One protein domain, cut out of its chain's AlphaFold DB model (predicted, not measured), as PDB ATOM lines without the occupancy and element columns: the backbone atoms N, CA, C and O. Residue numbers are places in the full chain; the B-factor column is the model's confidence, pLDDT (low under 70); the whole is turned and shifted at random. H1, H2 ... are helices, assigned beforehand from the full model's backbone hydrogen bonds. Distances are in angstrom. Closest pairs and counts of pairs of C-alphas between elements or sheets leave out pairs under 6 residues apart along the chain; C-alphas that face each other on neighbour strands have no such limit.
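What this domain is: This is residues 316 to 342 and 368 to 417 of the 417 residues of the protein "Rhomboid family intramembrane serine protease" of Deltaproteobacteria bacterium (UniProt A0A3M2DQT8). What does the model look like? Long helix H1 has H4 side by side with its residues 323 to 334, while H2 packs at a slant on residues 334 to 341 of H1 and runs back toward small H3, which packs on H4. Residues 389 to 394 stick out. What makes it up? The printed part has 77 residues, with four named helices in the order H1, H2, H3, H4 and no named strand: class all helix. It is compact, with a radius of gyration of the C-alphas of 13.2 A and spans of 38 by 27 by 17 A.

Where its parts are: Where does the first helix lie? H1, residues 317 to 342, runs 36.6 A from C-alpha 317 at (105.523, 141.558, 130.029). What comes after it? H2 is residues 368 to 379, 17.3 A long, and H3 is residues 384 to 387. H4, residues 394 to 409, spans 22.1 A and ends with C-alpha 409 at (116.906, 158.524, 146.975).

How they stand to each other: What does the hub, H4, touch? It touches H1 at a shallow tilt of 23 degrees, the same way, closest at the C-alphas of Ala 327 and Val 403, 6.2 A apart. It touches H2 at a steep tilt of 45 degrees, opposite ways, and H3, with the closest C-alphas at Arg 377 and Leu 407, 6.2 A, and at Val 384 and His 397, 6.6 A. How do H1 and H2 stand? They touch at a steep tilt of 46 degrees, opposite ways; the closest C-alphas, of Cys 341 and Cys 370, are 4.9 A apart. Are the helix backbones complete? In H1, H2 and H4 every O i to N i+4 pair is within hydrogen-bond range; H3 is too short for such a pair.

The domain as a whole: Where is the cut? Residues 343 to 367 are not printed, and C-alphas 342 and 368 are 11.5 A apart. Where is confidence low? Residues 381 to 399, 406 and 409 to 417 have pLDDT under 70.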
ATOM      1  N   SER A 316     102.956 144.491 127.412       90.19
ATOM      2  CA  SER A 316     104.154 143.699 127.165       90.19
ATOM      3  C   SER A 316     104.853 143.372 128.485       90.19
ATOM      4  O   SER A 316     105.474 144.224 129.115       90.19
ATOM      5  N   ARG A 317     104.771 142.106 128.894       89.62
ATOM      6  CA  ARG A 317     105.523 141.558 130.029       89.62
ATOM      7  C   ARG A 317     107.018 141.509 129.737       89.62
ATOM      8  O   ARG A 317     107.807 141.658 130.661       89.62
ATOM      9  N   TYR A 318     107.381 141.301 128.474       90.00
ATOM     10  CA  TYR A 318     108.752 141.276 127.989       90.00
ATOM     11  C   TYR A 318     109.428 142.642 128.139       90.00
ATOM     12  O   TYR A 318     110.492 142.717 128.746       90.00
ATOM     13  N   LEU A 319     108.795 143.726 127.668       85.88
ATOM     14  CA  LEU A 319     109.333 145.078 127.875       85.88
ATOM     15  C   LEU A 319     109.406 145.427 129.357       85.88
ATOM     16  O   LEU A 319     110.460 145.835 129.822       85.88
ATOM     17  N   ALA A 320     108.337 145.156 130.113       83.88
ATOM     18  CA  ALA A 320     108.333 145.410 131.550       83.88
ATOM     19  C   ALA A 320     109.434 144.624 132.292       83.88
ATOM     20  O   ALA A 320     109.951 145.090 133.302       83.88
ATOM     21  N   ALA A 321     109.794 143.421 131.827       83.88
ATOM     22  CA  ALA A 321     110.914 142.663 132.381       83.88
ATOM     23  C   ALA A 321     112.260 143.314 132.047       83.88
ATOM     24  O   ALA A 321     113.054 143.523 132.957       83.88
ATOM     25  N   ILE A 322     112.482 143.707 130.788       81.69
ATOM     26  CA  ILE A 322     113.703 144.418 130.375       81.69
ATOM     27  C   ILE A 322     113.872 145.719 131.156       81.69
ATOM     28  O   ILE A 322     114.968 146.016 131.619       81.69
ATOM     29  N   GLU A 323     112.800 146.493 131.307       79.69
ATOM     30  CA  GLU A 323     112.820 147.759 132.040       79.69
ATOM     31  C   GLU A 323     113.193 147.547 133.508       79.69
ATOM     32  O   GLU A 323     114.048 148.264 134.027       79.69
ATOM     33  N   ARG A 324     112.624 146.523 134.161       79.56
ATOM     34  CA  ARG A 324     112.989 146.150 135.536       79.56
ATOM     35  C   ARG A 324     114.440 145.694 135.651       79.56
ATOM     36  O   ARG A 324     115.137 146.156 136.548       79.56
ATOM     37  N   ASP A 325     114.903 144.826 134.756       79.62
ATOM     38  CA  ASP A 325     116.273 144.301 134.790       79.62
ATOM     39  C   ASP A 325     117.298 145.419 134.540       79.62
ATOM     40  O   ASP A 325     118.318 145.505 135.227       79.62
ATOM     41  N   ALA A 326     117.001 146.325 133.607       74.88
ATOM     42  CA  ALA A 326     117.823 147.498 133.342       74.88
ATOM     43  C   ALA A 326     117.846 148.458 134.541       74.88
ATOM     44  O   ALA A 326     118.918 148.932 134.916       74.88
ATOM     45  N   ALA A 327     116.699 148.717 135.176       74.44
ATOM     46  CA  ALA A 327     116.631 149.548 136.374       74.44
ATOM     47  C   ALA A 327     117.417 148.931 137.544       74.44
ATOM     48  O   ALA A 327     118.180 149.633 138.207       74.44
ATOM     49  N   ALA A 328     117.305 147.615 137.751       76.62
ATOM     50  CA  ALA A 328     118.045 146.888 138.780       76.62
ATOM     51  C   ALA A 328     119.564 146.937 138.545       76.62
ATOM     52  O   ALA A 328     120.334 147.151 139.483       76.62
ATOM     53  N   GLU A 329     120.010 146.791 137.297       78.25
ATOM     54  CA  GLU A 329     121.429 146.885 136.948       78.25
ATOM     55  C   GLU A 329     121.970 148.306 137.139       78.25
ATOM     56  O   GLU A 329     123.048 148.494 137.709       78.25
ATOM     57  N   VAL A 330     121.202 149.324 136.744       76.94
ATOM     58  CA  VAL A 330     121.548 150.723 137.025       76.94
ATOM     59  C   VAL A 330     121.639 150.956 138.534       76.94
ATOM     60  O   VAL A 330     122.619 151.538 138.998       76.94
ATOM     61  N   ALA A 331     120.685 150.449 139.319       76.94
ATOM     62  CA  ALA A 331     120.716 150.547 140.774       76.94
ATOM     63  C   ALA A 331     121.952 149.872 141.381       76.94
ATOM     64  O   ALA A 331     122.576 150.432 142.285       76.94
ATOM     65  N   ARG A 332     122.360 148.716 140.849       83.62
ATOM     66  CA  ARG A 332     123.579 148.011 141.261       83.62
ATOM     67  C   ARG A 332     124.835 148.843 140.989       83.62
ATOM     68  O   ARG A 332     125.663 148.989 141.886       83.62
ATOM     69  N   VAL A 333     124.972 149.406 139.786       81.50
ATOM     70  CA  VAL A 333     126.119 150.253 139.401       81.50
ATOM     71  C   VAL A 333     126.176 151.522 140.250       81.50
ATOM     72  O   VAL A 333     127.231 151.881 140.769       81.50
ATOM     73  N   VAL A 334     125.034 152.184 140.448       81.75
ATOM     74  CA  VAL A 334     124.934 153.382 141.291       81.75
ATOM     75  C   VAL A 334     125.271 153.063 142.750       81.75
ATOM     76  O   VAL A 334     125.968 153.842 143.401       81.75
ATOM     77  N   GLY A 335     124.816 151.916 143.260       81.06
ATOM     78  CA  GLY A 335     125.149 151.432 144.599       81.06
ATOM     79  C   GLY A 335     126.648 151.190 144.788       81.06
ATOM     80  O   GLY A 335     127.207 151.626 145.795       81.06
ATOM     81  N   ASP A 336     127.312 150.570 143.808       84.38
ATOM     82  CA  ASP A 336     128.763 150.343 143.825       84.38
ATOM     83  C   ASP A 336     129.544 151.665 143.843       84.38
ATOM     84  O   ASP A 336     130.365 151.890 144.737       84.38
ATOM     85  N   LEU A 337     129.208 152.598 142.941       84.50
ATOM     86  CA  LEU A 337     129.806 153.938 142.897       84.50
ATOM     87  C   LEU A 337     129.642 154.684 144.226       84.50
ATOM     88  O   LEU A 337     130.586 155.308 144.715       84.50
ATOM     89  N   ARG A 338     128.457 154.593 144.836       83.38
ATOM     90  CA  ARG A 338     128.186 155.201 146.139       83.38
ATOM     91  C   ARG A 338     129.023 154.566 147.246       83.38
ATOM     92  O   ARG A 338     129.632 155.292 148.020       83.38
ATOM     93  N   SER A 339     129.105 153.235 147.288       82.75
ATOM     94  CA  SER A 339     129.894 152.519 148.297       82.75
ATOM     95  C   SER A 339     131.386 152.858 148.228       82.75
ATOM     96  O   SER A 339     132.028 153.009 149.263       82.75
ATOM     97  N   ARG A 340     131.928 153.057 147.019       83.00
ATOM     98  CA  ARG A 340     133.309 153.504 146.803       83.00
ATOM     99  C   ARG A 340     133.515 154.958 147.209       83.00
ATOM    100  O   ARG A 340     134.496 155.267 147.879       83.00
ATOM    101  N   CYS A 341     132.568 155.829 146.862       81.88
ATOM    102  CA  CYS A 341     132.600 157.231 147.263       81.88
ATOM    103  C   CYS A 341     132.567 157.399 148.794       81.88
ATOM    104  O   CYS A 341     133.372 158.141 149.354       81.88
ATOM    105  N   ASP A 342     131.682 156.662 149.472       79.50
ATOM    106  CA  ASP A 342     131.537 156.691 150.930       79.50
ATOM    107  C   ASP A 342     132.702 155.947 151.625       79.50
ATOM    108  O   ASP A 342     133.218 156.395 152.649       79.50
ATOM    109  N   PRO A 368     137.304 159.066 142.295       82.81
ATOM    110  CA  PRO A 368     136.696 159.357 140.997       82.81
ATOM    111  C   PRO A 368     135.238 158.884 140.871       82.81
ATOM    112  O   PRO A 368     134.452 159.499 140.149       82.81
ATOM    113  N   ALA A 369     134.844 157.844 141.617       79.75
ATOM    114  CA  ALA A 369     133.463 157.372 141.700       79.75
ATOM    115  C   ALA A 369     132.490 158.447 142.216       79.75
ATOM    116  O   ALA A 369     131.338 158.495 141.784       79.75
ATOM    117  N   CYS A 370     132.937 159.340 143.103       80.62
ATOM    118  CA  CYS A 370     132.125 160.458 143.572       80.62
ATOM    119  C   CYS A 370     131.857 161.488 142.466       80.62
ATOM    120  O   CYS A 370     130.752 162.026 142.379       80.62
ATOM    121  N   ASP A 371     132.853 161.774 141.626       84.25
ATOM    122  CA  ASP A 371     132.711 162.742 140.535       84.25
ATOM    123  C   ASP A 371     131.815 162.192 139.420       84.25
ATOM    124  O   ASP A 371     131.000 162.927 138.850       84.25
ATOM    125  N   GLU A 372     131.907 160.886 139.165       83.31
ATOM    126  CA  GLU A 372     131.031 160.160 138.249       83.31
ATOM    127  C   GLU A 372     129.582 160.107 138.763       83.31
ATOM    128  O   GLU A 372     128.650 160.442 138.025       83.31
ATOM    129  N   LEU A 373     129.374 159.808 140.053       81.06
ATOM    130  CA  LEU A 373     128.051 159.830 140.686       81.06
ATOM    131  C   LEU A 373     127.414 161.230 140.642       81.06
ATOM    132  O   LEU A 373     126.227 161.372 140.332       81.06
ATOM    133  N   ASP A 374     128.191 162.282 140.899       82.19
ATOM    134  CA  ASP A 374     127.713 163.662 140.796       82.19
ATOM    135  C   ASP A 374     127.387 164.056 139.351       82.19
ATOM    136  O   ASP A 374     126.425 164.792 139.111       82.19
ATOM    137  N   ALA A 375     128.155 163.566 138.373       81.62
ATOM    138  CA  ALA A 375     127.855 163.766 136.959       81.62
ATOM    139  C   ALA A 375     126.528 163.111 136.560       81.62
ATOM    140  O   ALA A 375     125.737 163.738 135.853       81.62
ATOM    141  N   LEU A 376     126.248 161.903 137.056       78.81
ATOM    142  CA  LEU A 376     124.973 161.217 136.836       78.81
ATOM    143  C   LEU A 376     123.807 161.962 137.499       78.81
ATOM    144  O   LEU A 376     122.807 162.249 136.842       78.81
ATOM    145  N   ARG A 377     123.953 162.392 138.759       78.12
ATOM    146  CA  ARG A 377     122.929 163.183 139.468       78.12
ATOM    147  C   ARG A 377     122.606 164.510 138.785       78.12
ATOM    148  O   ARG A 377     121.463 164.959 138.837       78.12
ATOM    149  N   ARG A 378     123.588 165.151 138.140       78.50
ATOM    150  CA  ARG A 378     123.357 166.377 137.355       78.50
ATOM    151  C   ARG A 378     122.449 166.136 136.147       78.50
ATOM    152  O   ARG A 378     121.660 167.020 135.833       78.50
ATOM    153  N   LYS A 379     122.510 164.959 135.513       74.06
ATOM    154  CA  LYS A 379     121.611 164.603 134.397       74.06
ATOM    155  C   LYS A 379     120.157 164.456 134.856       74.06
ATOM    156  O   LYS A 379     119.248 164.841 134.136       74.06
ATOM    157  N   CYS A 380     119.944 164.025 136.096       72.69
ATOM    158  CA  CYS A 380     118.626 163.924 136.730       72.69
ATOM    159  C   CYS A 380     118.112 165.230 137.355       72.69
ATOM    160  O   CYS A 380     117.173 165.203 138.148       72.69
ATOM    161  N   ARG A 381     118.743 166.376 137.085       64.50
ATOM    162  CA  ARG A 381     118.340 167.674 137.654       64.50
ATOM    163  C   ARG A 381     117.404 168.471 136.732       64.50
ATOM    164  O   ARG A 381     116.865 169.482 137.167       64.50
ATOM    165  N   TYR A 382     117.244 168.018 135.492       62.00
ATOM    166  CA  TYR A 382     116.391 168.620 134.470       62.00
ATOM    167  C   TYR A 382     115.125 167.784 134.284       62.00
ATOM    168  O   TYR A 382     115.141 166.586 134.581       62.00
ATOM    169  N   ASP A 383     114.048 168.426 133.835       57.94
ATOM    170  CA  ASP A 383     112.784 167.751 133.560       57.94
ATOM    171  C   ASP A 383     112.986 166.767 132.400       57.94
ATOM    172  O   ASP A 383     113.708 167.055 131.440       57.94
ATOM    173  N   VAL A 384     112.407 165.573 132.485       56.56
ATOM    174  CA  VAL A 384     112.697 164.487 131.531       56.56
ATOM    175  C   VAL A 384     112.288 164.872 130.105       56.56
ATOM    176  O   VAL A 384     112.966 164.505 129.139       56.56
ATOM    177  N   GLY A 385     111.251 165.705 129.989       52.12
ATOM    178  CA  GLY A 385     110.781 166.280 128.731       52.12
ATOM    179  C   GLY A 385     111.752 167.261 128.058       52.12
ATOM    180  O   GLY A 385     111.575 167.550 126.878       52.12
ATOM    181  N   ASP A 386     112.790 167.744 128.754       56.09
ATOM    182  CA  ASP A 386     113.825 168.609 128.163       56.09
ATOM    183  C   ASP A 386     114.926 167.804 127.444       56.09
ATOM    184  O   ASP A 386     115.641 168.338 126.593       56.09
ATOM    185  N   PHE A 387     115.089 166.523 127.793       53.62
ATOM    186  CA  PHE A 387     116.140 165.646 127.259       53.62
ATOM    187  C   PHE A 387     115.616 164.593 126.289       53.62
ATOM    188  O   PHE A 387     116.328 164.204 125.358       53.62
ATOM    189  N   LEU A 388     114.397 164.107 126.513       55.03
ATOM    190  CA  LEU A 388     113.752 163.184 125.600       55.03
ATOM    191  C   LEU A 388     112.947 163.965 124.550       55.03
ATOM    192  O   LEU A 388     112.298 164.953 124.884       55.03
ATOM    193  N   PRO A 389     112.953 163.539 123.272       56.38
ATOM    194  CA  PRO A 389     112.069 164.116 122.265       56.38
ATOM    195  C   PRO A 389     110.609 164.114 122.754       56.38
ATOM    196  O   PRO A 389     110.213 163.150 123.407       56.38
ATOM    197  N   PRO A 390     109.779 165.115 122.415       55.69
ATOM    198  CA  PRO A 390     108.378 165.152 122.847       55.69
ATOM    199  C   PRO A 390     107.569 163.918 122.411       55.69
ATOM    200  O   PRO A 390     106.621 163.532 123.086       55.69
ATOM    201  N   ASP A 391     107.987 163.264 121.326       57.25
ATOM    202  CA  ASP A 391     107.373 162.044 120.785       57.25
ATOM    203  C   ASP A 391     107.941 160.758 121.413       57.25
ATOM    204  O   ASP A 391     107.728 159.646 120.921       57.25
ATOM    205  N   SER A 392     108.749 160.892 122.465       52.75
ATOM    206  CA  SER A 392     109.361 159.746 123.113       52.75
ATOM    207  C   SER A 392     108.324 158.926 123.887       52.75
ATOM    208  O   SER A 392     107.351 159.459 124.426       52.75
ATOM    209  N   PRO A 393     108.519 157.602 123.953       58.59
ATOM    210  CA  PRO A 393     107.524 156.717 124.528       58.59
ATOM    211  C   PRO A 393     107.279 156.998 126.016       58.59
ATOM    212  O   PRO A 393     108.245 157.282 126.735       58.59
ATOM    213  N   PRO A 394     106.042 156.837 126.515       63.56
ATOM    214  CA  PRO A 394     105.738 156.974 127.940       63.56
ATOM    215  C   PRO A 394     106.591 156.054 128.821       63.56
ATOM    216  O   PRO A 394     106.969 156.430 129.926       63.56
ATOM    217  N   GLU A 395     106.941 154.868 128.323       62.38
ATOM    218  CA  GLU A 395     107.764 153.905 129.057       62.38
ATOM    219  C   GLU A 395     109.221 154.365 129.182       62.38
ATOM    220  O   GLU A 395     109.864 154.111 130.196       62.38
ATOM    221  N   LEU A 396     109.737 155.108 128.196       62.81
ATOM    222  CA  LEU A 396     111.087 155.673 128.262       62.81
ATOM    223  C   LEU A 396     111.163 156.805 129.293       62.81
ATOM    224  O   LEU A 396     112.149 156.902 130.022       62.81
ATOM    225  N   HIS A 397     110.106 157.617 129.385       67.81
ATOM    226  CA  HIS A 397     109.950 158.602 130.454       67.81
ATOM    227  C   HIS A 397     109.884 157.923 131.827       67.81
ATOM    228  O   HIS A 397     110.623 158.307 132.729       67.81
ATOM    229  N   ALA A 398     109.055 156.883 131.970       67.81
ATOM    230  CA  ALA A 398     108.929 156.127 133.216       67.81
ATOM    231  C   ALA A 398     110.247 155.442 133.624       67.81
ATOM    232  O   ALA A 398     110.627 155.483 134.791       67.81
ATOM    233  N   PHE A 399     110.977 154.867 132.665       68.12
ATOM    234  CA  PHE A 399     112.296 154.277 132.891       68.12
ATOM    235  C   PHE A 399     113.315 155.326 133.353       68.12
ATOM    236  O   PHE A 399     114.037 155.099 134.324       68.12
ATOM    237  N   TYR A 400     113.369 156.484 132.685       71.44
ATOM    238  CA  TYR A 400     114.294 157.555 133.051       71.44
ATOM    239  C   TYR A 400     113.983 158.133 134.437       71.44
ATOM    240  O   TYR A 400     114.905 158.313 135.234       71.44
ATOM    241  N   GLU A 401     112.706 158.361 134.761       73.62
ATOM    242  CA  GLU A 401     112.292 158.761 136.113       73.62
ATOM    243  C   GLU A 401     112.677 157.705 137.151       73.62
ATOM    244  O   GLU A 401     113.284 158.047 138.163       73.62
ATOM    245  N   GLY A 402     112.448 156.416 136.874       71.19
ATOM    246  CA  GLY A 402     112.865 155.329 137.764       71.19
ATOM    247  C   GLY A 402     114.375 155.322 138.032       71.19
ATOM    248  O   GLY A 402     114.814 155.205 139.176       71.19
ATOM    249  N   VAL A 403     115.194 155.532 136.996       70.94
ATOM    250  CA  VAL A 403     116.654 155.681 137.134       70.94
ATOM    251  C   VAL A 403     117.014 156.910 137.977       70.94
ATOM    252  O   VAL A 403     117.904 156.846 138.832       70.94
ATOM    253  N   CYS A 404     116.333 158.033 137.761       76.19
ATOM    254  CA  CYS A 404     116.587 159.259 138.503       76.19
ATOM    255  C   CYS A 404     116.151 159.181 139.967       76.19
ATOM    256  O   CYS A 404     116.857 159.712 140.827       76.19
ATOM    257  N   ASP A 405     115.073 158.469 140.276       74.31
ATOM    258  CA  ASP A 405     114.649 158.180 141.644       74.31
ATOM    259  C   ASP A 405     115.695 157.346 142.386       74.31
ATOM    260  O   ASP A 405     116.085 157.689 143.506       74.31
ATOM    261  N   VAL A 406     116.254 156.321 141.738       69.12
ATOM    262  CA  VAL A 406     117.357 155.531 142.303       69.12
ATOM    263  C   VAL A 406     118.595 156.404 142.568       69.12
ATOM    264  O   VAL A 406     119.216 156.296 143.629       69.12
ATOM    265  N   LEU A 407     118.938 157.315 141.649       71.38
ATOM    266  CA  LEU A 407     120.074 158.241 141.782       71.38
ATOM    267  C   LEU A 407     119.886 159.308 142.883       71.38
ATOM    268  O   LEU A 407     120.879 159.742 143.489       71.38
ATOM    269  N   ARG A 408     118.640 159.743 143.129       72.44
ATOM    270  CA  ARG A 408     118.262 160.745 144.144       72.44
ATOM    271  C   ARG A 408     118.130 160.128 145.541       72.44
ATOM    272  O   ARG A 408     118.789 160.597 146.468       72.44
ATOM    273  N   ASP A 409     117.350 159.055 145.676       65.50
ATOM    274  CA  ASP A 409     116.906 158.524 146.975       65.50
ATOM    275  C   ASP A 409     117.712 157.303 147.454       65.50
ATOM    276  O   ASP A 409     117.657 156.940 148.634       65.50
ATOM    277  N   GLY A 410     118.501 156.670 146.577       54.75
ATOM    278  CA  GLY A 410     119.369 155.540 146.928       54.75
ATOM    279  C   GLY A 410     118.633 154.274 147.373       54.75
ATOM    280  O   GLY A 410     119.239 153.410 148.004       54.75
ATOM    281  N   ARG A 411     117.336 154.170 147.080       49.34
ATOM    282  CA  ARG A 411     116.537 152.958 147.246       49.34
ATOM    283  C   ARG A 411     115.753 152.713 145.972       49.34
ATOM    284  O   ARG A 411     115.084 153.617 145.486       49.34
ATOM    285  N   ASP A 412     115.817 151.478 145.493       44.34
ATOM    286  CA  ASP A 412     114.847 150.956 144.545       44.34
ATOM    287  C   ASP A 412     113.480 150.962 145.244       44.34
ATOM    288  O   ASP A 412     113.236 150.184 146.173       44.34
ATOM    289  N   ARG A 413     112.604 151.901 144.875       48.66
ATOM    290  CA  ARG A 413     111.183 151.788 145.207       48.66
ATOM    291  C   ARG A 413     110.595 150.794 144.213       48.66
ATOM    292  O   ARG A 413     109.871 151.184 143.308       48.66
ATOM    293  N   GLY A 414     110.941 149.520 144.393       44.56
ATOM    294  CA  GLY A 414     110.287 148.419 143.703       44.56
ATOM    295  C   GLY A 414     108.792 148.555 143.951       44.56
ATOM    296  O   GLY A 414     108.334 148.422 145.090       44.56
ATOM    297  N   ASP A 415     108.058 148.935 142.911       44.47
ATOM    298  CA  ASP A 415     106.665 149.312 143.056       44.47
ATOM    299  C   ASP A 415     105.858 148.045 143.345       44.47
ATOM    300  O   ASP A 415     105.706 147.147 142.515       44.47
ATOM    301  N   GLY A 416     105.377 147.949 144.580       42.84
ATOM    302  CA  GLY A 416     104.248 147.105 144.903       42.84
ATOM    303  C   GLY A 416     103.000 147.788 144.368       42.84
ATOM    304  O   GLY A 416     102.402 148.578 145.096       42.84
ATOM    305  N   ARG A 417     102.612 147.468 143.131       31.89
ATOM    306  CA  ARG A 417     101.256 147.643 142.597       31.89
ATOM    307  C   ARG A 417     100.986 146.725 141.416       31.89
ATOM    308  O   ARG A 417     101.855 146.624 140.526       31.89
TER     309      ARG A 417